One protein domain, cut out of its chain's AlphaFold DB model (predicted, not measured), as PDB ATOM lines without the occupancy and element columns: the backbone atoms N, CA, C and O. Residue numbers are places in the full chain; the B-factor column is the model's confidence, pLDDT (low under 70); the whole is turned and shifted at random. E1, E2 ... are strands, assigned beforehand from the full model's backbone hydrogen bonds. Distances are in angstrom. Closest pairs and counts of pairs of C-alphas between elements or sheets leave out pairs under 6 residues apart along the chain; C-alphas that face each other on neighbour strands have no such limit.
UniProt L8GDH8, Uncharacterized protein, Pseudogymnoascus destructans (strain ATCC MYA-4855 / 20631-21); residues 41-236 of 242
ATOM      1  N   ASP A  41     167.252 209.223 192.349       98.12
ATOM      2  CA  ASP A  41     168.093 209.807 193.389       98.12
ATOM      3  C   ASP A  41     168.880 208.695 194.065       98.12
ATOM      4  O   ASP A  41     168.303 207.750 194.607       98.12
ATOM      5  N   VAL A  42     170.197 208.816 194.044       98.31
ATOM      6  CA  VAL A  42     171.116 207.849 194.624       98.31
ATOM      7  C   VAL A  42     171.574 208.337 195.989       98.31
ATOM      8  O   VAL A  42     172.090 209.447 196.121       98.31
ATOM      9  N   PHE A  43     171.415 207.479 196.990       98.38
ATOM     10  CA  PHE A  43     171.744 207.748 198.381       98.38
ATOM     11  C   PHE A  43     172.787 206.762 198.897       98.38
ATOM     12  O   PHE A  43     172.647 205.544 198.758       98.38
ATOM     13  N   PHE A  44     173.802 207.314 199.549       98.12
ATOM     14  CA  PHE A  44     174.680 206.603 200.460       98.12
ATOM     15  C   PHE A  44     174.527 207.263 201.826       98.12
ATOM     16  O   PHE A  44     174.931 208.409 202.004       98.12
ATOM     17  N   ASP A  45     173.937 206.564 202.783       97.38
ATOM     18  CA  ASP A  45     173.647 207.109 204.103       97.38
ATOM     19  C   ASP A  45     174.273 206.279 205.230       97.38
ATOM     20  O   ASP A  45     175.103 205.400 205.000       97.38
ATOM     21  N   ALA A  46     173.912 206.576 206.479       96.69
ATOM     22  CA  ALA A  46     174.430 205.847 207.637       96.69
ATOM     23  C   ALA A  46     174.070 204.348 207.616       96.69
ATOM     24  O   ALA A  46     174.785 203.534 208.201       96.69
ATOM     25  N   SER A  47     172.994 203.970 206.922       96.81
ATOM     26  CA  SER A  47     172.554 202.583 206.757       96.81
ATOM     27  C   SER A  47     173.225 201.885 205.570       96.81
ATOM     28  O   SER A  47     173.055 200.681 205.390       96.81
ATOM     29  N   SER A  48     174.015 202.606 204.770       96.38
ATOM     30  CA  SER A  48     174.758 202.068 203.622       96.38
ATOM     31  C   SER A  48     176.011 201.271 204.005       96.38
ATOM     32  O   SER A  48     176.711 200.752 203.133       96.38
ATOM     33  N   GLY A  49     176.296 201.156 205.306       93.06
ATOM     34  CA  GLY A  49     177.474 200.480 205.838       93.06
ATOM     35  C   GLY A  49     178.773 201.257 205.596       93.06
ATOM     36  O   GLY A  49     178.772 202.401 205.151       93.06
ATOM     37  N   SER A  50     179.902 200.618 205.901       94.44
ATOM     38  CA  SER A  50     181.246 201.209 205.785       94.44
ATOM     39  C   SER A  50     182.130 200.517 204.737       94.44
ATOM     40  O   SER A  50     183.343 200.721 204.711       94.44
ATOM     41  N   GLY A  51     181.545 199.646 203.912       94.06
ATOM     42  CA  GLY A  51     182.263 198.881 202.893       94.06
ATOM     43  C   GLY A  51     182.676 199.715 201.678       94.06
ATOM     44  O   GLY A  51     182.507 200.932 201.630       94.06
ATOM     45  N   THR A  52     183.214 199.040 200.666       95.62
ATOM     46  CA  THR A  52     183.500 199.658 199.367       95.62
ATOM     47  C   THR A  52     182.290 199.532 198.451       95.62
ATOM     48  O   THR A  52     181.697 198.464 198.337       95.62
ATOM     49  N   SER A  53     181.976 200.612 197.747       97.31
ATOM     50  CA  SER A  53     181.050 200.661 196.625       97.31
ATOM     51  C   SER A  53     181.805 201.118 195.382       97.31
ATOM     52  O   SER A  53     182.607 202.044 195.458       97.31
ATOM     53  N   VAL A  54     181.584 200.470 194.245       97.38
ATOM     54  CA  VAL A  54     182.318 200.703 192.999       97.38
ATOM     55  C   VAL A  54     181.338 201.139 191.922       97.38
ATOM     56  O   VAL A  54     180.567 200.330 191.406       97.38
ATOM     57  N   CYS A  55     181.392 202.412 191.536       97.44
ATOM     58  CA  CYS A  55     180.729 202.867 190.323       97.44
ATOM     59  C   CYS A  55     181.527 202.338 189.130       97.44
ATOM     60  O   CYS A  55     182.598 202.854 188.806       97.44
ATOM     61  N   ASN A  56     181.026 201.266 188.517       96.62
ATOM     62  CA  ASN A  56     181.716 200.486 187.489       96.62
ATOM     63  C   ASN A  56     181.160 200.688 186.069       96.62
ATOM     64  O   ASN A  56     181.683 200.107 185.122       96.62
ATOM     65  N   THR A  57     180.111 201.490 185.901       96.12
ATOM     66  CA  THR A  57     179.516 201.816 184.596       96.12
ATOM     67  C   THR A  57     179.140 203.293 184.555       96.12
ATOM     68  O   THR A  57     178.746 203.856 185.575       96.12
ATOM     69  N   ALA A  58     179.332 203.936 183.398       97.88
ATOM     70  CA  ALA A  58     178.920 205.320 183.196       97.88
ATOM     71  C   ALA A  58     177.408 205.434 183.410       97.88
ATOM     72  O   ALA A  58     176.643 204.613 182.904       97.88
ATOM     73  N   ILE A  59     176.984 206.442 184.164       97.44
ATOM     74  CA  ILE A  59     175.602 206.552 184.620       97.44
ATOM     75  C   ILE A  59     175.160 208.010 184.598       97.44
ATOM     76  O   ILE A  59     175.927 208.916 184.917       97.44
ATOM     77  N   SER A  60     173.905 208.231 184.221       98.00
ATOM     78  CA  SER A  60     173.201 209.473 184.522       98.00
ATOM     79  C   SER A  60     172.222 209.209 185.653       98.00
ATOM     80  O   SER A  60     171.608 208.147 185.695       98.00
ATOM     81  N   LEU A  61     172.086 210.161 186.562       97.75
ATOM     82  CA  LEU A  61     171.204 210.088 187.719       97.75
ATOM     83  C   LEU A  61     170.743 211.496 188.093       97.75
ATOM     84  O   LEU A  61     171.366 212.492 187.715       97.75
ATOM     85  N   ARG A  62     169.621 211.591 188.805       97.50
ATOM     86  CA  ARG A  62     169.043 212.884 189.165       97.50
ATOM     87  C   ARG A  62     169.852 213.570 190.258       97.50
ATOM     88  O   ARG A  62     170.177 214.744 190.116       97.50
ATOM     89  N   SER A  63     170.204 212.844 191.314       98.12
ATOM     90  CA  SER A  63     171.068 213.353 192.381       98.12
ATOM     91  C   SER A  63     171.919 212.258 192.999       98.12
ATOM     92  O   SER A  63     171.467 211.119 193.094       98.12
ATOM     93  N   LEU A  64     173.107 212.617 193.477       98.44
ATOM     94  CA  LEU A  64     173.957 211.774 194.314       98.44
ATOM     95  C   LEU A  64     174.135 212.441 195.674       98.44
ATOM     96  O   LEU A  64     174.710 213.528 195.757       98.44
ATOM     97  N   ASP A  65     173.691 211.774 196.731       98.06
ATOM     98  CA  ASP A  65     173.847 212.248 198.099       98.06
ATOM     99  C   ASP A  65     174.505 211.181 198.974       98.06
ATOM    100  O   ASP A  65     173.930 210.124 199.226       98.06
ATOM    101  N   CYS A  66     175.717 211.466 199.445       98.06
ATOM    102  CA  CYS A  66     176.467 210.596 200.343       98.06
ATOM    103  C   CYS A  66     176.347 210.988 201.829       98.06
ATOM    104  O   CYS A  66     177.229 210.670 202.630       98.06
ATOM    105  N   ASN A  67     175.296 211.716 202.213       96.81
ATOM    106  CA  ASN A  67     175.098 212.180 203.581       96.81
ATOM    107  C   ASN A  67     175.019 211.040 204.612       96.81
ATOM    108  O   ASN A  67     174.032 210.317 204.683       96.81
ATOM    109  N   GLY A  68     176.021 210.955 205.489       95.94
ATOM    110  CA  GLY A  68     176.090 209.962 206.567       95.94
ATOM    111  C   GLY A  68     176.833 208.677 206.199       95.94
ATOM    112  O   GLY A  68     177.076 207.858 207.082       95.94
ATOM    113  N   TYR A  69     177.247 208.513 204.940       97.75
ATOM    114  CA  TYR A  69     178.081 207.386 204.534       97.75
ATOM    115  C   TYR A  69     179.507 207.520 205.069       97.75
ATOM    116  O   TYR A  69     180.114 208.591 205.012       97.75
ATOM    117  N   THR A  70     180.060 206.411 205.554       97.56
ATOM    118  CA  THR A  70     181.430 206.336 206.092       97.56
ATOM    119  C   THR A  70     182.320 205.367 205.316       97.56
ATOM    120  O   THR A  70     183.507 205.241 205.612       97.56
ATOM    121  N   GLY A  71     181.764 204.678 204.316       97.62
ATOM    122  CA  GLY A  71     182.500 203.732 203.490       97.62
ATOM    123  C   GLY A  71     183.319 204.385 202.381       97.62
ATOM    124  O   GLY A  71     183.577 205.591 202.363       97.62
ATOM    125  N   THR A  72     183.731 203.557 201.425       98.19
ATOM    126  CA  THR A  72     184.475 203.993 200.240       98.19
ATOM    127  C   THR A  72     183.555 204.040 199.028       98.19
ATOM    128  O   THR A  72     182.865 203.063 198.744       98.19
ATOM    129  N   LEU A  73     183.565 205.150 198.292       98.50
ATOM    130  CA  LEU A  73     183.065 205.220 196.922       98.50
ATOM    131  C   LEU A  73     184.255 205.211 195.962       98.50
ATOM    132  O   LEU A  73     184.994 206.191 195.862       98.50
ATOM    133  N   THR A  74     184.423 204.105 195.248       98.50
ATOM    134  CA  THR A  74     185.372 203.962 194.148       98.50
ATOM    135  C   THR A  74     184.701 204.383 192.847       98.50
ATOM    136  O   THR A  74     183.732 203.773 192.397       98.50
ATOM    137  N   HIS A  75     185.235 205.426 192.227       98.44
ATOM    138  CA  HIS A  75     184.816 205.952 190.941       98.44
ATOM    139  C   HIS A  75     185.804 205.485 189.872       98.44
ATOM    140  O   HIS A  75     186.928 205.991 189.793       98.44
ATOM    141  N   ASN A  76     185.393 204.510 189.055       98.50
ATOM    142  CA  ASN A  76     186.217 204.016 187.953       98.50
ATOM    143  C   ASN A  76     186.406 205.089 186.859       98.50
ATOM    144  O   ASN A  76     185.932 206.218 186.966       98.50
ATOM    145  N   THR A  77     187.131 204.744 185.798       98.25
ATOM    146  CA  THR A  77     187.386 205.599 184.628       98.25
ATOM    147  C   THR A  77     186.113 205.734 183.776       98.25
ATOM    148  O   THR A  77     185.963 205.056 182.761       98.25
ATOM    149  N   LEU A  78     185.169 206.562 184.225       98.38
ATOM    150  CA  LEU A  78     183.858 206.805 183.621       98.38
ATOM    151  C   LEU A  78     183.274 208.153 184.067       98.38
ATOM    152  O   LEU A  78     183.818 208.818 184.943       98.38
ATOM    153  N   THR A  79     182.131 208.537 183.498       98.50
ATOM    154  CA  THR A  79     181.410 209.747 183.911       98.50
ATOM    155  C   THR A  79     180.143 209.418 184.695       98.50
ATOM    156  O   THR A  79     179.300 208.650 184.225       98.50
ATOM    157  N   ILE A  80     179.987 210.054 185.859       98.62
ATOM    158  CA  ILE A  80     178.718 210.165 186.587       98.62
ATOM    159  C   ILE A  80     178.080 211.508 186.216       98.62
ATOM    160  O   ILE A  80     178.645 212.572 186.479       98.62
ATOM    161  N   THR A  81     176.905 211.467 185.595       98.62
ATOM    162  CA  THR A  81     176.171 212.663 185.167       98.62
ATOM    163  C   THR A  81     175.029 212.965 186.131       98.62
ATOM    164  O   THR A  81     174.167 212.118 186.347       98.62
ATOM    165  N   ILE A  82     175.005 214.181 186.674       98.25
ATOM    166  CA  ILE A  82     173.961 214.692 187.564       98.25
ATOM    167  C   ILE A  82     173.025 215.589 186.758       98.25
ATOM    168  O   ILE A  82     173.447 216.627 186.247       98.25
ATOM    169  N   THR A  83     171.761 215.197 186.629       97.38
ATOM    170  CA  THR A  83     170.768 215.919 185.810       97.38
ATOM    171  C   THR A  83     169.833 216.809 186.629       97.38
ATOM    172  O   THR A  83     169.188 217.697 186.072       97.38
ATOM    173  N   GLY A  84     169.743 216.582 187.941       96.44
ATOM    174  CA  GLY A  84     168.862 217.313 188.842       96.44
ATOM    175  C   GLY A  84     169.441 218.623 189.375       96.44
ATOM    176  O   GLY A  84     170.594 218.985 189.161       96.44
ATOM    177  N   THR A  85     168.588 219.320 190.115       97.19
ATOM    178  CA  THR A  85     168.819 220.600 190.800       97.19
ATOM    179  C   THR A  85     168.515 220.470 192.291       97.19
ATOM    180  O   THR A  85     167.910 219.482 192.717       97.19
ATOM    181  N   ASN A  86     168.831 221.502 193.077       96.81
ATOM    182  CA  ASN A  86     168.459 221.611 194.491       96.81
ATOM    183  C   ASN A  86     166.949 221.461 194.699       96.81
ATOM    184  O   ASN A  86     166.522 220.815 195.645       96.81
ATOM    185  N   ALA A  87     166.139 222.017 193.791       95.94
ATOM    186  CA  ALA A  87     164.682 221.940 193.875       95.94
ATOM    187  C   ALA A  87     164.146 220.524 193.614       95.94
ATOM    188  O   ALA A  87     163.077 220.166 194.101       95.94
ATOM    189  N   THR A  88     164.864 219.716 192.828       94.06
ATOM    190  CA  THR A  88     164.443 218.344 192.508       94.06
ATOM    191  C   THR A  88     165.067 217.295 193.423       94.06
ATOM    192  O   THR A  88     164.464 216.243 193.615       94.06
ATOM    193  N   ALA A  89     166.258 217.550 193.967       93.50
ATOM    194  CA  ALA A  89     166.956 216.621 194.845       93.50
ATOM    195  C   ALA A  89     166.260 216.580 196.218       93.50
ATOM    196  O   ALA A  89     166.119 217.633 196.841       93.50
ATOM    197  N   PRO A  90     165.865 215.402 196.740       91.88
ATOM    198  CA  PRO A  90     165.125 215.311 198.005       91.88
ATOM    199  C   PRO A  90     165.833 215.954 199.198       91.88
ATOM    200  O   PRO A  90     165.191 216.460 200.111       91.88
ATOM    201  N   SER A  91     167.163 215.951 199.184       86.69
ATOM    202  CA  SER A  91     167.979 216.512 200.250       86.69
ATOM    203  C   SER A  91     168.380 217.970 200.025       86.69
ATOM    204  O   SER A  91     169.119 218.512 200.846       86.69
ATOM    205  N   GLY A  92     167.929 218.593 198.928       91.69
ATOM    206  CA  GLY A  92     168.264 219.962 198.531       91.69
ATOM    207  C   GLY A  92     169.599 220.107 197.795       91.69
ATOM    208  O   GLY A  92     169.953 221.216 197.412       91.69
ATOM    209  N   PHE A  93     170.344 219.014 197.593       89.81
ATOM    210  CA  PHE A  93     171.663 219.037 196.959       89.81
ATOM    211  C   PHE A  93     171.728 217.939 195.893       89.81
ATOM    212  O   PHE A  93     171.619 216.761 196.231       89.81
ATOM    213  N   PRO A  94     171.900 218.290 194.610       94.19
ATOM    214  CA  PRO A  94     171.976 217.311 193.532       94.19
ATOM    215  C   PRO A  94     173.314 216.561 193.519       94.19
ATOM    216  O   PRO A  94     173.372 215.440 193.019       94.19
ATOM    217  N   LEU A  95     174.372 217.138 194.096       97.75
ATOM    218  CA  LEU A  95     175.633 216.455 194.370       97.75
ATOM    219  C   LEU A  95     176.114 216.785 195.786       97.75
ATOM    220  O   LEU A  95     176.379 217.947 196.101       97.75
ATOM    221  N   ARG A  96     176.286 215.758 196.620       97.31
ATOM    222  CA  ARG A  96     176.896 215.892 197.944       97.31
ATOM    223  C   ARG A  96     177.825 214.729 198.250       97.31
ATOM    224  O   ARG A  96     177.370 213.617 198.498       97.31
ATOM    225  N   LEU A  97     179.119 215.008 198.314       93.12
ATOM    226  CA  LEU A  97     180.081 214.149 199.001       93.12
ATOM    227  C   LEU A  97     180.392 214.762 200.371       93.12
ATOM    228  O   LEU A  97     180.332 215.977 200.536       93.12
ATOM    229  N   VAL A  98     180.673 213.932 201.375       97.38
ATOM    230  CA  VAL A  98     180.844 214.360 202.777       97.38
ATOM    231  C   VAL A  98     182.262 214.112 203.274       97.38
ATOM    232  O   VAL A  98     182.987 213.275 202.739       97.38
ATOM    233  N   SER A  99     182.681 214.811 204.329       97.50
ATOM    234  CA  SER A  99     184.018 214.635 204.910       97.50
ATOM    235  C   SER A  99     184.248 213.215 205.446       97.50
ATOM    236  O   SER A  99     185.328 212.671 205.234       97.50
ATOM    237  N   GLY A 100     183.224 212.594 206.043       96.44
ATOM    238  CA  GLY A 100     183.313 211.298 206.726       96.44
ATOM    239  C   GLY A 100     183.479 210.053 205.845       96.44
ATOM    240  O   GLY A 100     183.774 208.991 206.385       96.44
ATOM    241  N   MET A 101     183.316 210.155 204.521       98.25
ATOM    242  CA  MET A 101     183.517 209.026 203.599       98.25
ATOM    243  C   MET A 101     184.926 209.013 202.995       98.25
ATOM    244  O   MET A 101     185.633 210.020 203.018       98.25
ATOM    245  N   THR A 102     185.297 207.909 202.343       98.50
ATOM    246  CA  THR A 102     186.447 207.852 201.428       98.50
ATOM    247  C   THR A 102     185.966 207.950 199.981       98.50
ATOM    248  O   THR A 102     185.065 207.222 199.568       98.50
ATOM    249  N   TYR A 103     186.568 208.839 199.189       98.62
ATOM    250  CA  TYR A 103     186.331 208.927 197.744       98.62
ATOM    251  C   TYR A 103     187.612 208.558 196.999       98.62
ATOM    252  O   TYR A 103     188.633 209.234 197.143       98.62
ATOM    253  N   THR A 104     187.543 207.501 196.194       98.44
ATOM    254  CA  THR A 104     188.678 206.966 195.439       98.44
ATOM    255  C   THR A 104     188.390 207.085 193.951       98.44
ATOM    256  O   THR A 104     187.555 206.365 193.417       98.44
ATOM    257  N   LYS A 105     189.104 207.967 193.257       97.81
ATOM    258  CA  LYS A 105     189.100 208.038 191.790       97.81
ATOM    259  C   LYS A 105     190.205 207.157 191.213       97.81
ATOM    260  O   LYS A 105     191.328 207.185 191.713       97.81
ATOM    261  N   THR A 106     189.916 206.405 190.153       97.88
ATOM    262  CA  THR A 106     190.935 205.601 189.447       97.88
ATOM    263  C   THR A 106     191.682 206.395 188.376       97.88
ATOM    264  O   THR A 106     192.731 205.960 187.909       97.88
ATOM    265  N   SER A 107     191.154 207.554 187.973       97.62
ATOM    266  CA  SER A 107     191.781 208.477 187.027       97.62
ATOM    267  C   SER A 107     191.495 209.929 187.407       97.62
ATOM    268  O   SER A 107     190.363 210.289 187.723       97.62
ATOM    269  N   ASN A 108     192.507 210.794 187.312       96.31
ATOM    270  CA  ASN A 108     192.348 212.226 187.574       96.31
ATOM    271  C   ASN A 108     191.452 212.912 186.536       96.31
ATOM    272  O   ASN A 108     190.634 213.748 186.896       96.31
ATOM    273  N   GLY A 109     191.581 212.565 185.255       95.38
ATOM    274  CA  GLY A 109     190.809 213.200 184.183       95.38
ATOM    275  C   GLY A 109     189.490 212.496 183.870       95.38
ATOM    276  O   GLY A 109     188.539 213.146 183.449       95.38
ATOM    277  N   SER A 110     189.428 211.179 184.074       97.00
ATOM    278  CA  SER A 110     188.356 210.348 183.512       97.00
ATOM    279  C   SER A 110     187.423 209.724 184.541       97.00
ATOM    280  O   SER A 110     186.408 209.200 184.119       97.00
ATOM    281  N   SER A 111     187.729 209.761 185.843       98.38
ATOM    282  CA  SER A 111     186.741 209.493 186.901       98.38
ATOM    283  C   SER A 111     185.961 210.780 187.157       98.38
ATOM    284  O   SER A 111     186.271 211.542 188.078       98.38
ATOM    285  N   ALA A 112     185.046 211.081 186.240       98.25
ATOM    286  CA  ALA A 112     184.566 212.431 186.002       98.25
ATOM    287  C   ALA A 112     183.123 212.662 186.459       98.25
ATOM    288  O   ALA A 112     182.272 211.779 186.362       98.25
ATOM    289  N   PHE A 113     182.826 213.885 186.889       98.56
ATOM    290  CA  PHE A 113     181.454 214.347 187.100       98.56
ATOM    291  C   PHE A 113     181.012 215.253 185.951       98.56
ATOM    292  O   PHE A 113     181.781 216.085 185.470       98.56
ATOM    293  N   ALA A 114     179.760 215.127 185.523       98.50
ATOM    294  CA  ALA A 114     179.134 216.061 184.592       98.50
ATOM    295  C   ALA A 114     177.836 216.598 185.193       98.50
ATOM    296  O   ALA A 114     176.945 215.827 185.534       98.50
ATOM    297  N   LEU A 115     177.715 217.915 185.320       98.44
ATOM    298  CA  LEU A 115     176.514 218.573 185.821       98.44
ATOM    299  C   LEU A 115     175.701 219.086 184.631       98.44
ATOM    300  O   LEU A 115     176.146 219.950 183.873       98.44
ATOM    301  N   ALA A 116     174.519 218.505 184.459       97.69
ATOM    302  CA  ALA A 116     173.721 218.555 183.239       97.69
ATOM    303  C   ALA A 116     172.342 219.204 183.442       97.69
ATOM    304  O   ALA A 116     171.458 219.044 182.603       97.69
ATOM    305  N   ALA A 117     172.120 219.914 184.550       97.00
ATOM    306  CA  ALA A 117     170.888 220.674 184.719       97.00
ATOM    307  C   ALA A 117     170.789 221.778 183.655       97.00
ATOM    308  O   ALA A 117     171.783 222.406 183.291       97.00
ATOM    309  N   THR A 118     169.578 222.027 183.160       96.81
ATOM    310  CA  THR A 118     169.313 223.049 182.135       96.81
ATOM    311  C   THR A 118     168.635 224.297 182.692       96.81
ATOM    312  O   THR A 118     168.593 225.312 182.004       96.81
ATOM    313  N   THR A 119     168.113 224.227 183.918       97.00
ATOM    314  CA  THR A 119     167.456 225.316 184.655       97.00
ATOM    315  C   THR A 119     167.689 225.147 186.157       97.00
ATOM    316  O   THR A 119     168.060 224.061 186.597       97.00
ATOM    317  N   GLY A 120     167.437 226.197 186.943       97.38
ATOM    318  CA  GLY A 120     167.511 226.150 188.407       97.38
ATOM    319  C   GLY A 120     168.939 226.116 188.953       97.38
ATOM    320  O   GLY A 120     169.903 226.347 188.227       97.38
ATOM    321  N   THR A 121     169.069 225.839 190.251       98.12
ATOM    322  CA  THR A 121     170.358 225.852 190.960       98.12
ATOM    323  C   THR A 121     170.855 224.438 191.237       98.12
ATOM    324  O   THR A 121     170.087 223.585 191.684       98.12
ATOM    325  N   VAL A 122     172.143 224.200 191.015       98.31
ATOM    326  CA  VAL A 122     172.861 222.960 191.300       98.31
ATOM    327  C   VAL A 122     173.953 223.258 192.318       98.31
ATOM    328  O   VAL A 122     174.992 223.814 191.980       98.31
ATOM    329  N   GLY A 123     173.705 222.895 193.569       96.75
ATOM    330  CA  GLY A 123     174.661 222.970 194.660       96.75
ATOM    331  C   GLY A 123     175.681 221.846 194.557       96.75
ATOM    332  O   GLY A 123     175.314 220.674 194.430       96.75
ATOM    333  N   ILE A 124     176.953 222.217 194.625       97.75
ATOM    334  CA  ILE A 124     178.096 221.317 194.522       97.75
ATOM    335  C   ILE A 124     178.779 221.286 195.884       97.75
ATOM    336  O   ILE A 124     179.379 222.271 196.308       97.75
ATOM    337  N   THR A 125     178.692 220.148 196.565       97.94
ATOM    338  CA  THR A 125     179.430 219.896 197.807       97.94
ATOM    339  C   THR A 125     180.398 218.743 197.582       97.94
ATOM    340  O   THR A 125     179.987 217.629 197.246       97.94
ATOM    341  N   THR A 126     181.687 219.008 197.772       97.50
ATOM    342  CA  THR A 126     182.764 218.027 197.604       97.50
ATOM    343  C   THR A 126     183.082 217.275 198.891       97.50
ATOM    344  O   THR A 126     183.683 216.204 198.830       97.50
ATOM    345  N   GLY A 127     182.729 217.815 200.061       97.06
ATOM    346  CA  GLY A 127     183.040 217.206 201.352       97.06
ATOM    347  C   GLY A 127     184.539 217.016 201.538       97.06
ATOM    348  O   GLY A 127     184.968 215.948 201.984       97.06
ATOM    349  N   THR A 128     185.310 218.022 201.111       96.00
ATOM    350  CA  THR A 128     186.782 218.053 201.094       96.00
ATOM    351  C   THR A 128     187.434 216.963 200.233       96.00
ATOM    352  O   THR A 128     188.598 216.617 200.455       96.00
ATOM    353  N   LYS A 129     186.704 216.359 199.288       98.31
ATOM    354  CA  LYS A 129     187.240 215.319 198.401       98.31
ATOM    355  C   LYS A 129     187.894 215.925 197.168       98.31
ATOM    356  O   LYS A 129     187.345 216.821 196.537       98.31
ATOM    357  N   GLU A 130     189.053 215.381 196.792       98.12
ATOM    358  CA  GLU A 130     189.707 215.734 195.533       98.12
ATOM    359  C   GLU A 130     188.982 215.047 194.367       98.12
ATOM    360  O   GLU A 130     189.128 213.833 194.165       98.12
ATOM    361  N   LEU A 131     188.216 215.817 193.594       98.19
ATOM    362  CA  LEU A 131     187.456 215.309 192.456       98.19
ATOM    363  C   LEU A 131     188.365 215.001 191.253       98.19
ATOM    364  O   LEU A 131     189.500 215.477 191.147       98.19
ATOM    365  N   GLY A 132     187.854 214.167 190.347       98.12
ATOM    366  CA  GLY A 132     188.415 214.025 189.005       98.12
ATOM    367  C   GLY A 132     187.865 215.100 188.064       98.12
ATOM    368  O   GLY A 132     187.238 216.063 188.512       98.12
ATOM    369  N   GLY A 133     188.085 214.934 186.759       98.12
ATOM    370  CA  GLY A 133     187.578 215.841 185.725       98.12
ATOM    371  C   GLY A 133     186.110 216.202 185.962       98.12
ATOM    372  O   GLY A 133     185.292 215.341 186.268       98.12
ATOM    373  N   THR A 134     185.772 217.481 185.875       98.56
ATOM    374  CA  THR A 134     184.421 217.953 186.195       98.56
ATOM    375  C   THR A 134     183.940 218.866 185.082       98.56
ATOM    376  O   THR A 134     184.639 219.800 184.696       98.56
ATOM    377  N   THR A 135     182.761 218.581 184.534       98.69
ATOM    378  CA  THR A 135     182.124 219.386 183.486       98.69
ATOM    379  C   THR A 135     180.877 220.063 184.036       98.69
ATOM    380  O   THR A 135     179.961 219.394 184.506       98.69
ATOM    381  N   ILE A 136     180.833 221.384 183.938       98.38
ATOM    382  CA  ILE A 136     179.729 222.249 184.341       98.38
ATOM    383  C   ILE A 136     178.918 222.633 183.100       98.38
ATOM    384  O   ILE A 136     179.495 223.047 182.090       98.38
ATOM    385  N   GLY A 137     177.592 222.492 183.169       96.56
ATOM    386  CA  GLY A 137     176.685 222.860 182.082       96.56
ATOM    387  C   GLY A 137     176.828 221.983 180.844       96.56
ATOM    388  O   GLY A 137     177.022 222.485 179.739       96.56
ATOM    389  N   SER A 138     176.760 220.660 181.000       91.69
ATOM    390  CA  SER A 138     176.921 219.737 179.866       91.69
ATOM    391  C   SER A 138     175.690 219.617 178.955       91.69
ATOM    392  O   SER A 138     175.816 219.045 177.874       91.69
ATOM    393  N   ALA A 139     174.524 220.148 179.348       90.38
ATOM    394  CA  ALA A 139     173.265 219.955 178.613       90.38
ATOM    395  C   ALA A 139     172.442 221.231 178.338       90.38
ATOM    396  O   ALA A 139     171.428 221.153 177.646       90.38
ATOM    397  N   GLY A 140     172.828 222.403 178.851       89.75
ATOM    398  CA  GLY A 140     172.085 223.645 178.617       89.75
ATOM    399  C   GLY A 140     172.616 224.845 179.399       89.75
ATOM    400  O   GLY A 140     173.479 224.700 180.258       89.75
ATOM    401  N   THR A 141     172.100 226.035 179.083       93.50
ATOM    402  CA  THR A 141     172.634 227.328 179.551       93.50
ATOM    403  C   THR A 141     171.817 228.002 180.657       93.50
ATOM    404  O   THR A 141     172.188 229.082 181.090       93.50
ATOM    405  N   GLY A 142     170.679 227.443 181.076       94.12
ATOM    406  CA  GLY A 142     169.757 228.120 182.001       94.12
ATOM    407  C   GLY A 142     169.960 227.797 183.483       94.12
ATOM    408  O   GLY A 142     169.183 228.278 184.306       94.12
ATOM    409  N   ALA A 143     170.936 226.956 183.830       98.12
ATOM    410  CA  ALA A 143     171.213 226.561 185.208       98.12
ATOM    411  C   ALA A 143     172.357 227.372 185.832       98.12
ATOM    412  O   ALA A 143     173.304 227.772 185.148       98.12
ATOM    413  N   THR A 144     172.281 227.535 187.151       98.56
ATOM    414  CA  THR A 144     173.364 228.033 188.002       98.56
ATOM    415  C   THR A 144     173.985 226.863 188.749       98.56
ATOM    416  O   THR A 144     173.289 226.120 189.433       98.56
ATOM    417  N   PHE A 145     175.295 226.713 188.648       98.56
ATOM    418  CA  PHE A 145     176.092 225.701 189.321       98.56
ATOM    419  C   PHE A 145     176.926 226.402 190.386       98.56
ATOM    420  O   PHE A 145     177.847 227.140 190.046       98.56
ATOM    421  N   ILE A 146     176.574 226.198 191.653       98.44
ATOM    422  CA  ILE A 146     177.110 226.958 192.783       98.44
ATOM    423  C   ILE A 146     177.906 226.052 193.722       98.44
ATOM    424  O   ILE A 146     177.443 224.968 194.093       98.44
ATOM    425  N   LEU A 147     179.109 226.481 194.101       98.56
ATOM    426  CA  LEU A 147     179.905 225.790 195.114       98.56
ATOM    427  C   LEU A 147     179.342 226.033 196.520       98.56
ATOM    428  O   LEU A 147     178.968 227.145 196.886       98.56
ATOM    429  N   ASN A 148     179.325 224.978 197.330       97.88
ATOM    430  CA  ASN A 148     178.982 225.042 198.754       97.88
ATOM    431  C   ASN A 148     180.194 224.776 199.663       97.88
ATOM    432  O   ASN A 148     180.085 224.871 200.884       97.88
ATOM    433  N   ASP A 149     181.321 224.379 199.075       98.44
ATOM    434  CA  ASP A 149     182.619 224.237 199.718       98.44
ATOM    435  C   ASP A 149     183.750 224.424 198.692       98.44
ATOM    436  O   ASP A 149     183.512 224.590 197.494       98.44
ATOM    437  N   ALA A 150     184.999 224.421 199.165       98.56
ATOM    438  CA  ALA A 150     186.164 224.542 198.297       98.56
ATOM    439  C   ALA A 150     186.284 223.349 197.337       98.56
ATOM    440  O   ALA A 150     186.367 222.195 197.762       98.56
ATOM    441  N   LEU A 151     186.388 223.639 196.039       98.69
ATOM    442  CA  LEU A 151     186.621 222.632 195.011       98.69
ATOM    443  C   LEU A 151     188.117 222.329 194.912       98.69
ATOM    444  O   LEU A 151     188.923 223.220 194.655       98.69
ATOM    445  N   THR A 152     188.492 221.060 195.062       98.31
ATOM    446  CA  THR A 152     189.871 220.595 194.856       98.31
ATOM    447  C   THR A 152     189.907 219.491 193.808       98.31
ATOM    448  O   THR A 152     189.143 218.529 193.880       98.31
ATOM    449  N   MET A 153     190.806 219.615 192.836       98.06
ATOM    450  CA  MET A 153     191.051 218.634 191.784       98.06
ATOM    451  C   MET A 153     192.556 218.498 191.539       98.06
ATOM    452  O   MET A 153     193.322 219.442 191.732       98.06
ATOM    453  N   ASN A 154     192.977 217.326 191.070       94.25
ATOM    454  CA  ASN A 154     194.384 217.052 190.785       94.25
ATOM    455  C   ASN A 154     194.902 217.818 189.544       94.25
ATOM    456  O   ASN A 154     194.130 218.152 188.647       94.25
ATOM    457  N   ALA A 155     196.225 217.981 189.427       94.06
ATOM    458  CA  ALA A 155     196.910 218.578 188.273       94.06
ATOM    459  C   ALA A 155     196.584 217.928 186.909       94.06
ATOM    460  O   ALA A 155     196.693 218.580 185.872       94.06
ATOM    461  N   GLY A 156     196.172 216.656 186.890       94.06
ATOM    462  CA  GLY A 156     195.707 215.969 185.677       94.06
ATOM    463  C   GLY A 156     194.213 216.141 185.358       94.06
ATOM    464  O   GLY A 156     193.732 215.557 184.390       94.06
ATOM    465  N   ALA A 157     193.460 216.875 186.180       97.31
ATOM    466  CA  ALA A 157     192.014 217.017 186.066       97.31
ATOM    467  C   ALA A 157     191.626 218.386 185.488       97.31
ATOM    468  O   ALA A 157     192.161 219.422 185.886       97.31
ATOM    469  N   THR A 158     190.660 218.393 184.570       98.25
ATOM    470  CA  THR A 158     190.133 219.624 183.961       98.25
ATOM    471  C   THR A 158     188.778 219.976 184.564       98.25
ATOM    472  O   THR A 158     187.869 219.143 184.556       98.25
ATOM    473  N   LEU A 159     188.635 221.212 185.039       98.75
ATOM    474  CA  LEU A 159     187.352 221.862 185.273       98.75
ATOM    475  C   LEU A 159     186.904 222.510 183.960       98.75
ATOM    476  O   LEU A 159     187.495 223.487 183.500       98.75
ATOM    477  N   THR A 160     185.885 221.936 183.332       98.62
ATOM    478  CA  THR A 160     185.326 222.430 182.072       98.62
ATOM    479  C   THR A 160     184.018 223.153 182.339       98.62
ATOM    480  O   THR A 160     183.111 222.571 182.923       98.62
ATOM    481  N   HIS A 161     183.883 224.389 181.867       98.50
ATOM    482  CA  HIS A 161     182.634 225.141 181.906       98.50
ATOM    483  C   HIS A 161     182.074 225.324 180.492       98.50
ATOM    484  O   HIS A 161     182.577 226.131 179.699       98.50
ATOM    485  N   ASN A 162     181.030 224.552 180.184       97.94
ATOM    486  CA  ASN A 162     180.430 224.477 178.857       97.94
ATOM    487  C   ASN A 162     179.232 225.401 178.672       97.94
ATOM    488  O   ASN A 162     179.046 225.870 177.555       97.94
ATOM    489  N   ALA A 163     178.433 225.656 179.706       98.25
ATOM    490  CA  ALA A 163     177.224 226.470 179.615       98.25
ATOM    491  C   ALA A 163     176.707 226.868 181.007       98.25
ATOM    492  O   ALA A 163     176.976 226.180 181.990       98.25
ATOM    493  N   GLY A 164     175.896 227.925 181.060       98.38
ATOM    494  CA  GLY A 164     175.233 228.364 182.288       98.38
ATOM    495  C   GLY A 164     176.105 229.261 183.153       98.38
ATOM    496  O   GLY A 164     177.050 229.876 182.663       98.38
ATOM    497  N   ILE A 165     175.741 229.371 184.426       98.62
ATOM    498  CA  ILE A 165     176.477 230.172 185.405       98.62
ATOM    499  C   ILE A 165     177.276 229.213 186.277       98.62
ATOM    500  O   ILE A 165     176.682 228.375 186.952       98.62
ATOM    501  N   PHE A 166     178.600 229.325 186.283       98.69
ATOM    502  CA  PHE A 166     179.435 228.728 187.319       98.69
ATOM    503  C   PHE A 166     179.755 229.789 188.367       98.69
ATOM    504  O   PHE A 166     180.410 230.781 188.057       98.69
ATOM    505  N   ASP A 167     179.286 229.562 189.587       98.69
ATOM    506  CA  ASP A 167     179.449 230.457 190.723       98.69
ATOM    507  C   ASP A 167     180.317 229.786 191.792       98.69
ATOM    508  O   ASP A 167     179.936 228.781 192.402       98.69
ATOM    509  N   ALA A 168     181.521 230.326 191.990       98.62
ATOM    510  CA  ALA A 168     182.447 229.838 193.002       98.62
ATOM    511  C   ALA A 168     182.018 230.201 194.429       98.62
ATOM    512  O   ALA A 168     182.542 229.595 195.362       98.62
ATOM    513  N   ASN A 169     181.071 231.134 194.601       98.50
ATOM    514  CA  ASN A 169     180.446 231.472 195.880       98.50
ATOM    515  C   ASN A 169     181.480 231.697 196.994       98.50
ATOM    516  O   ASN A 169     181.444 231.056 198.042       98.50
ATOM    517  N   ASP A 170     182.473 232.541 196.700       98.50
ATOM    518  CA  ASP A 170     183.606 232.876 197.573       98.50
ATOM    519  C   ASP A 170     184.572 231.737 197.939       98.50
ATOM    520  O   ASP A 170     185.580 231.964 198.613       98.50
ATOM    521  N   PHE A 171     184.343 230.513 197.465       98.81
ATOM    522  CA  PHE A 171     185.210 229.387 197.773       98.81
ATOM    523  C   PHE A 171     186.461 229.333 196.893       98.81
ATOM    524  O   PHE A 171     186.484 229.734 195.729       98.81
ATOM    525  N   ASN A 172     187.526 228.751 197.452       98.62
ATOM    526  CA  ASN A 172     188.722 228.425 196.685       98.62
ATOM    527  C   ASN A 172     188.414 227.364 195.621       98.62
ATOM    528  O   ASN A 172     187.705 226.387 195.881       98.62
ATOM    529  N   VAL A 173     189.042 227.517 194.457       98.69
ATOM    530  CA  VAL A 173     188.988 226.558 193.351       98.69
ATOM    531  C   VAL A 173     190.408 226.108 193.043       98.69
ATOM    532  O   VAL A 173     191.254 226.913 192.678       98.69
ATOM    533  N   SER A 174     190.693 224.818 193.171       98.25
ATOM    534  CA  SER A 174     191.968 224.231 192.764       98.25
ATOM    535  C   SER A 174     191.732 223.187 191.686       98.25
ATOM    536  O   SER A 174     190.976 222.238 191.898       98.25
ATOM    537  N   CYS A 175     192.365 223.346 190.526       98.19
ATOM    538  CA  CYS A 175     192.285 222.368 189.447       98.19
ATOM    539  C   CYS A 175     193.578 222.279 188.636       98.19
ATOM    540  O   CYS A 175     194.472 223.119 188.748       98.19
ATOM    541  N   GLY A 176     193.709 221.228 187.826       97.50
ATOM    542  CA  GLY A 176     194.796 221.131 186.858       97.50
ATOM    543  C   GLY A 176     194.604 222.132 185.731       97.50
ATOM    544  O   GLY A 176     195.463 222.969 185.473       97.50
ATOM    545  N   PHE A 177     193.438 222.089 185.100       97.69
ATOM    546  CA  PHE A 177     193.119 222.957 183.978       97.69
ATOM    547  C   PHE A 177     191.750 223.581 184.174       97.69
ATOM    548  O   PHE A 177     190.804 222.891 184.556       97.69
ATOM    549  N   PHE A 178     191.627 224.862 183.852       98.00
ATOM    550  CA  PHE A 178     190.346 225.519 183.682       98.00
ATOM    551  C   PHE A 178     190.084 225.743 182.191       98.00
ATOM    552  O   PHE A 178     190.848 226.430 181.509       98.00
ATOM    553  N   ASN A 179     188.996 225.169 181.679       97.94
ATOM    554  CA  ASN A 179     188.599 225.308 180.285       97.94
ATOM    555  C   ASN A 179     187.191 225.891 180.180       97.94
ATOM    556  O   ASN A 179     186.201 225.253 180.526       97.94
ATOM    557  N   SER A 180     187.098 227.083 179.607       97.44
ATOM    558  CA  SER A 180     185.850 227.657 179.129       97.44
ATOM    559  C   SER A 180     186.117 228.342 177.792       97.44
ATOM    560  O   SER A 180     186.028 229.562 177.661       97.44
ATOM    561  N   SER A 181     186.426 227.552 176.763       97.19
ATOM    562  CA  SER A 181     186.657 228.031 175.395       97.19
ATOM    563  C   SER A 181     185.665 227.414 174.406       97.19
ATOM    564  O   SER A 181     185.913 226.350 173.845       97.19
ATOM    565  N   ASN A 182     184.521 228.073 174.201       96.81
ATOM    566  CA  ASN A 182     183.465 227.683 173.256       96.81
ATOM    567  C   ASN A 182     182.550 228.893 172.936       96.81
ATOM    568  O   ASN A 182     182.931 230.029 173.201       96.81
ATOM    569  N   SER A 183     181.371 228.677 172.345       97.12
ATOM    570  CA  SER A 183     180.450 229.763 171.946       97.12
ATOM    571  C   SER A 183     179.096 229.752 172.664       97.12
ATOM    572  O   SER A 183     178.205 230.526 172.305       97.12
ATOM    573  N   ASN A 184     178.917 228.886 173.661       97.62
ATOM    574  CA  ASN A 184     177.691 228.826 174.452       97.62
ATOM    575  C   ASN A 184     177.594 230.023 175.403       97.62
ATOM    576  O   ASN A 184     178.613 230.610 175.779       97.62
ATOM    577  N   VAL A 185     176.369 230.330 175.838       97.75
ATOM    578  CA  VAL A 185     176.115 231.309 176.906       97.75
ATOM    579  C   VAL A 185     176.667 230.779 178.222       97.75
ATOM    580  O   VAL A 185     176.267 229.709 178.689       97.75
ATOM    581  N   ARG A 186     177.624 231.522 178.777       97.62
ATOM    582  CA  ARG A 186     178.410 231.148 179.949       97.62
ATOM    583  C   ARG A 186     178.680 232.369 180.809       97.62
ATOM    584  O   ARG A 186     179.080 233.412 180.296       97.62
ATOM    585  N   GLU A 187     178.575 232.197 182.111       97.62
ATOM    586  CA  GLU A 187     179.018 233.165 183.103       97.62
ATOM    587  C   GLU A 187     179.899 232.473 184.139       97.62
ATOM    588  O   GLU A 187     179.582 231.380 184.600       97.62
ATOM    589  N   VAL A 188     181.035 233.080 184.468       97.62
ATOM    590  CA  VAL A 188     181.914 232.620 185.547       97.62
ATOM    591  C   VAL A 188     181.958 233.711 186.607       97.62
ATOM    592  O   VAL A 188     182.506 234.782 186.345       97.62
ATOM    593  N   ILE A 189     181.400 233.432 187.782       98.00
ATOM    594  CA  ILE A 189     181.472 234.280 188.974       98.00
ATOM    595  C   ILE A 189     182.555 233.688 189.874       98.00
ATOM    596  O   ILE A 189     182.467 232.531 190.293       98.00
ATOM    597  N   MET A 190     183.635 234.438 190.081       97.38
ATOM    598  CA  MET A 190     184.852 233.899 190.689       97.38
ATOM    599  C   MET A 190     184.888 233.978 192.215       97.38
ATOM    600  O   MET A 190     185.700 233.260 192.806       97.38
ATOM    601  N   GLY A 191     184.033 234.783 192.851       97.62
ATOM    602  CA  GLY A 191     184.067 234.960 194.297       97.62
ATOM    603  C   GLY A 191     185.259 235.792 194.768       97.62
ATOM    604  O   GLY A 191     185.991 236.419 194.004       97.62
ATOM    605  N   SER A 192     185.515 235.708 196.064       97.69
ATOM    606  CA  SER A 192     186.721 236.207 196.731       97.69
ATOM    607  C   SER A 192     187.816 235.147 196.934       97.69
ATOM    608  O   SER A 192     188.902 235.455 197.431       97.69
ATOM    609  N   GLY A 193     187.559 233.898 196.538       98.25
ATOM    610  CA  GLY A 193     188.475 232.773 196.705       98.25
ATOM    611  C   GLY A 193     189.716 232.819 195.802       98.25
ATOM    612  O   GLY A 193     189.798 233.535 194.799       98.25
ATOM    613  N   THR A 194     190.708 231.993 196.139       97.94
ATOM    614  CA  THR A 194     191.884 231.754 195.293       97.94
ATOM    615  C   THR A 194     191.614 230.621 194.305       97.94
ATOM    616  O   THR A 194     191.314 229.490 194.690       97.94
ATOM    617  N   TRP A 195     191.803 230.919 193.025       97.75
ATOM    618  CA  TRP A 195     191.781 229.989 191.905       97.75
ATOM    619  C   TRP A 195     193.202 229.502 191.609       97.75
ATOM    620  O   TRP A 195     193.986 230.181 190.947       97.75
ATOM    621  N   THR A 196     193.558 228.329 192.130       97.31
ATOM    622  CA  THR A 196     194.883 227.717 191.966       97.31
ATOM    623  C   THR A 196     194.888 226.750 190.788       97.31
ATOM    624  O   THR A 196     194.170 225.752 190.796       97.31
ATOM    625  N   ILE A 197     195.730 227.007 189.787       97.00
ATOM    626  CA  ILE A 197     195.784 226.203 188.562       97.00
ATOM    627  C   ILE A 197     197.142 225.513 188.434       97.00
ATOM    628  O   ILE A 197     198.178 226.165 188.277       97.00
ATOM    629  N   THR A 198     197.123 224.182 188.502       95.62
ATOM    630  CA  THR A 198     198.295 223.314 188.739       95.62
ATOM    631  C   THR A 198     198.707 222.469 187.530       95.62
ATOM    632  O   THR A 198     199.596 221.627 187.645       95.62
ATOM    633  N   GLY A 199     198.061 222.665 186.379       93.06
ATOM    634  CA  GLY A 199     198.171 221.807 185.199       93.06
ATOM    635  C   GLY A 199     199.594 221.575 184.712       93.06
ATOM    636  O   GLY A 199     200.490 222.403 184.900       93.06
ATOM    637  N   VAL A 200     199.799 220.430 184.060       89.75
ATOM    638  CA  VAL A 200     201.113 220.023 183.558       89.75
ATOM    639  C   VAL A 200     201.169 219.916 182.038       89.75
ATOM    640  O   VAL A 200     200.266 219.365 181.419       89.75
ATOM    641  N   ASN A 201     202.256 220.400 181.433       89.69
ATOM    642  CA  ASN A 201     202.565 220.242 180.001       89.69
ATOM    643  C   ASN A 201     201.496 220.752 179.004       89.69
ATOM    644  O   ASN A 201     201.479 220.321 177.851       89.69
ATOM    645  N   ALA A 202     200.606 221.653 179.424       90.81
ATOM    646  CA  ALA A 202     199.586 222.265 178.572       90.81
ATOM    647  C   ALA A 202     199.124 223.610 179.151       90.81
ATOM    648  O   ALA A 202     199.406 223.917 180.307       90.81
ATOM    649  N   THR A 203     198.418 224.415 178.350       93.06
ATOM    650  CA  THR A 203     197.870 225.707 178.783       93.06
ATOM    651  C   THR A 203     196.865 225.514 179.933       93.06
ATOM    652  O   THR A 203     195.825 224.895 179.716       93.06
ATOM    653  N   PRO A 204     197.147 226.032 181.145       94.12
ATOM    654  CA  PRO A 204     196.371 225.780 182.358       94.12
ATOM    655  C   PRO A 204     195.013 226.480 182.357       94.12
ATOM    656  O   PRO A 204     194.070 225.976 182.959       94.12
ATOM    657  N   TRP A 205     194.899 227.629 181.690       95.31
ATOM    658  CA  TRP A 205     193.665 228.408 181.641       95.31
ATOM    659  C   TRP A 205     193.315 228.785 180.207       95.31
ATOM    660  O   TRP A 205     194.001 229.600 179.581       95.31
ATOM    661  N   THR A 206     192.212 228.228 179.717       95.12
ATOM    662  CA  THR A 206     191.790 228.354 178.322       95.12
ATOM    663  C   THR A 206     190.388 228.947 178.240       95.12
ATOM    664  O   THR A 206     189.390 228.274 178.485       95.12
ATOM    665  N   MET A 207     190.312 230.211 177.832       94.44
ATOM    666  CA  MET A 207     189.091 230.921 177.433       94.44
ATOM    667  C   MET A 207     189.269 231.584 176.059       94.44
ATOM    668  O   MET A 207     188.779 232.682 175.815       94.44
ATOM    669  N   GLN A 208     190.025 230.951 175.154       94.75
ATOM    670  CA  GLN A 208     190.380 231.538 173.858       94.75
ATOM    671  C   GLN A 208     189.143 231.935 173.035       94.75
ATOM    672  O   GLN A 208     189.066 233.060 172.544       94.75
ATOM    673  N   THR A 209     188.160 231.041 172.924       96.38
ATOM    674  CA  THR A 209     186.844 231.358 172.361       96.38
ATOM    675  C   THR A 209     185.944 231.881 173.483       96.38
ATOM    676  O   THR A 209     185.354 231.115 174.251       96.38
ATOM    677  N   ALA A 210     185.860 233.208 173.587       95.75
ATOM    678  CA  ALA A 210     185.109 233.917 174.626       95.75
ATOM    679  C   ALA A 210     183.744 234.456 174.144       95.75
ATOM    680  O   ALA A 210     183.156 235.346 174.767       95.75
ATOM    681  N   THR A 211     183.229 233.932 173.030       96.00
ATOM    682  CA  THR A 211     181.876 234.239 172.548       96.00
ATOM    683  C   THR A 211     180.853 233.849 173.615       96.00
ATOM    684  O   THR A 211     180.946 232.763 174.192       96.00
ATOM    685  N   ASN A 212     179.901 234.751 173.881       96.19
ATOM    686  CA  ASN A 212     178.854 234.603 174.900       96.19
ATOM    687  C   ASN A 212     179.375 234.271 176.315       96.19
ATOM    688  O   ASN A 212     178.656 233.671 177.110       96.19
ATOM    689  N   LEU A 213     180.620 234.654 176.623       96.62
ATOM    690  CA  LEU A 213     181.223 234.510 177.945       96.62
ATOM    691  C   LEU A 213     181.164 235.832 178.716       96.62
ATOM    692  O   LEU A 213     181.694 236.845 178.246       96.62
ATOM    693  N   THR A 214     180.613 235.785 179.921       95.81
ATOM    694  CA  THR A 214     180.747 236.813 180.959       95.81
ATOM    695  C   THR A 214     181.681 236.292 182.051       95.81
ATOM    696  O   THR A 214     181.618 235.119 182.419       95.81
ATOM    697  N   VAL A 215     182.574 237.146 182.545       95.31
ATOM    698  CA  VAL A 215     183.435 236.840 183.692       95.31
ATOM    699  C   VAL A 215     183.238 237.944 184.719       95.31
ATOM    700  O   VAL A 215     183.374 239.119 184.376       95.31
ATOM    701  N   THR A 216     182.949 237.545 185.951       96.06
ATOM    702  CA  THR A 216     182.745 238.413 187.110       96.06
ATOM    703  C   THR A 216     183.815 238.046 188.148       96.06
ATOM    704  O   THR A 216     183.623 237.095 188.904       96.06
ATOM    705  N   PRO A 217     184.988 238.721 188.140       93.44
ATOM    706  CA  PRO A 217     186.130 238.340 188.979       93.44
ATOM    707  C   PRO A 217     185.953 238.618 190.476       93.44
ATOM    708  O   PRO A 217     186.618 237.975 191.285       93.44
ATOM    709  N   GLU A 218     185.109 239.589 190.833       95.06
ATOM    710  CA  GLU A 218     184.935 240.109 192.199       95.06
ATOM    711  C   GLU A 218     186.270 240.478 192.863       95.06
ATOM    712  O   GLU A 218     186.924 241.407 192.401       95.06
ATOM    713  N   THR A 219     186.684 239.794 193.931       96.06
ATOM    714  CA  THR A 219     187.994 240.009 194.578       96.06
ATOM    715  C   THR A 219     188.868 238.756 194.523       96.06
ATOM    716  O   THR A 219     189.752 238.577 195.364       96.06
ATOM    717  N   SER A 220     188.589 237.850 193.583       96.50
ATOM    718  CA  SER A 220     189.314 236.588 193.443       96.50
ATOM    719  C   SER A 220     190.792 236.797 193.116       96.50
ATOM    720  O   SER A 220     191.227 237.821 192.591       96.50
ATOM    721  N   THR A 221     191.591 235.772 193.404       95.88
ATOM    722  CA  THR A 221     193.002 235.716 193.005       95.88
ATOM    723  C   THR A 221     193.241 234.503 192.124       95.88
ATOM    724  O   THR A 221     192.892 233.391 192.506       95.88
ATOM    725  N   ILE A 222     193.900 234.678 190.977       94.75
ATOM    726  CA  ILE A 222     194.377 233.553 190.160       94.75
ATOM    727  C   ILE A 222     195.838 233.263 190.509       94.75
ATOM    728  O   ILE A 222     196.717 234.097 190.298       94.75
ATOM    729  N   LEU A 223     196.107 232.048 190.988       94.62
ATOM    730  CA  LEU A 223     197.449 231.535 191.247       94.62
ATOM    731  C   LEU A 223     197.814 230.461 190.215       94.62
ATOM    732  O   LEU A 223     197.352 229.323 190.284       94.62
ATOM    733  N   LEU A 224     198.699 230.797 189.275       93.12
ATOM    734  CA  LEU A 224     199.250 229.825 188.326       93.12
ATOM    735  C   LEU A 224     200.479 229.123 188.908       93.12
ATOM    736  O   LEU A 224     201.566 229.701 188.995       93.12
ATOM    737  N   SER A 225     200.330 227.842 189.226       92.00
ATOM    738  CA  SER A 225     201.405 226.963 189.699       92.00
ATOM    739  C   SER A 225     201.748 225.843 188.708       92.00
ATOM    740  O   SER A 225     202.533 224.958 189.041       92.00
ATOM    741  N   ALA A 226     201.227 225.920 187.477       86.44
ATOM    742  CA  ALA A 226     201.483 224.985 186.380       86.44
ATOM    743  C   ALA A 226     202.980 224.702 186.119       86.44
ATOM    744  O   ALA A 226     203.848 225.576 186.299       86.44
ATOM    745  N   VAL A 227     203.268 223.472 185.670       86.75
ATOM    746  CA  VAL A 227     204.625 222.931 185.464       86.75
ATOM    747  C   VAL A 227     204.751 222.240 184.090       86.75
ATOM    748  O   VAL A 227     203.883 221.460 183.722       86.75
ATOM    749  N   PRO A 228     205.844 222.431 183.329       87.25
ATOM    750  CA  PRO A 228     206.934 223.368 183.581       87.25
ATOM    751  C   PRO A 228     206.487 224.829 183.445       87.25
ATOM    752  O   PRO A 228     205.443 225.128 182.871       87.25
ATOM    753  N   ILE A 229     207.307 225.751 183.962       84.31
ATOM    754  CA  ILE A 229     207.020 227.199 184.032       84.31
ATOM    755  C   ILE A 229     206.622 227.782 182.664       84.31
ATOM    756  O   ILE A 229     205.802 228.693 182.609       84.31
ATOM    757  N   GLY A 230     207.137 227.226 181.560       84.06
ATOM    758  CA  GLY A 230     206.806 227.653 180.195       84.06
ATOM    759  C   GLY A 230     205.329 227.506 179.805       84.06
ATOM    760  O   GLY A 230     204.904 228.120 178.833       84.06
ATOM    761  N   PHE A 231     204.538 226.746 180.565       84.31
ATOM    762  CA  PHE A 231     203.096 226.629 180.363       84.31
ATOM    763  C   PHE A 231     202.273 227.559 181.250       84.31
ATOM    764  O   PHE A 231     201.054 227.491 181.187       84.31
ATOM    765  N   ARG A 232     202.873 228.439 182.063       89.00
ATOM    766  CA  ARG A 232     202.133 229.413 182.893       89.00
ATOM    767  C   ARG A 232     201.546 230.539 182.040       89.00
ATOM    768  O   ARG A 232     201.937 231.697 182.138       89.00
ATOM    769  N   THR A 233     200.594 230.164 181.201       88.44
ATOM    770  CA  THR A 233     199.926 231.006 180.219       88.44
ATOM    771  C   THR A 233     198.435 230.994 180.502       88.44
ATOM    772  O   THR A 233     197.847 229.938 180.735       88.44
ATOM    773  N   ILE A 234     197.819 232.168 180.434       89.75
ATOM    774  CA  ILE A 234     196.371 232.334 180.499       89.75
ATOM    775  C   ILE A 234     195.899 232.823 179.133       89.75
ATOM    776  O   ILE A 234     196.397 233.822 178.618       89.75
ATOM    777  N   GLN A 235     194.925 232.133 178.545       92.56
ATOM    778  CA  GLN A 235     194.240 232.585 177.339       92.56
ATOM    779  C   GLN A 235     192.881 233.162 177.724       92.56
ATOM    780  O   GLN A 235     192.003 232.425 178.159       92.56
ATOM    781  N   LEU A 236     192.709 234.473 177.546       88.75
ATOM    782  CA  LEU A 236     191.514 235.198 177.998       88.75
ATOM    783  C   LEU A 236     190.503 235.523 176.894       88.75
ATOM    784  O   LEU A 236     189.444 236.065 177.188       88.75
TER     785      LEU A 236
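What this domain is: This is residues 41 to 236 of the 242 residues of an uncharacterized protein of Pseudogymnoascus destructans (strain ATCC MYA-4855 / 20631-21) (UniProt L8GDH8). With little regular structure, the chain winds in stacked turns, a solenoid whose strands line up into three walls: E3 E6 E8 E10 E13 E16; E1 E4, then E9 E11 E14 E17 E19; E2 E5 E7, then E12 E15 E18 E20. These five sheets, in those orders, are all parallel. The printed part has 196 residues and no named helix; 20 strands, E1 to E20 along the chain, hold 78: all strand. It is compact, radius of gyration of the C-alphas 16.0 A, spanning 48 by 35 by 29 A.

Where its parts are: Find E3, residues 59 to 61, from C-alpha 59 at (175.602, 206.552, 184.620), and E6, residues 79 to 82. E9, residues 119 to 125, spans 18.6 A; E11, residues 142 to 147, spans 16.7 A. E20, residues 221 to 224, ends at (199.250, 229.825, 188.326). Other strands are passed over.

How they stand to each other: Beside E3 you find E6, parallel at 12 degrees, N 61 to O 81 2.9 A. E9 and E11 are parallel at 16 degrees, N 122 to O 144 2.7 A.

The domain as a whole: The printed part has no cut. Links 83 to 101 and 198 to 212 are long. No printed residue is under pLDDT 70.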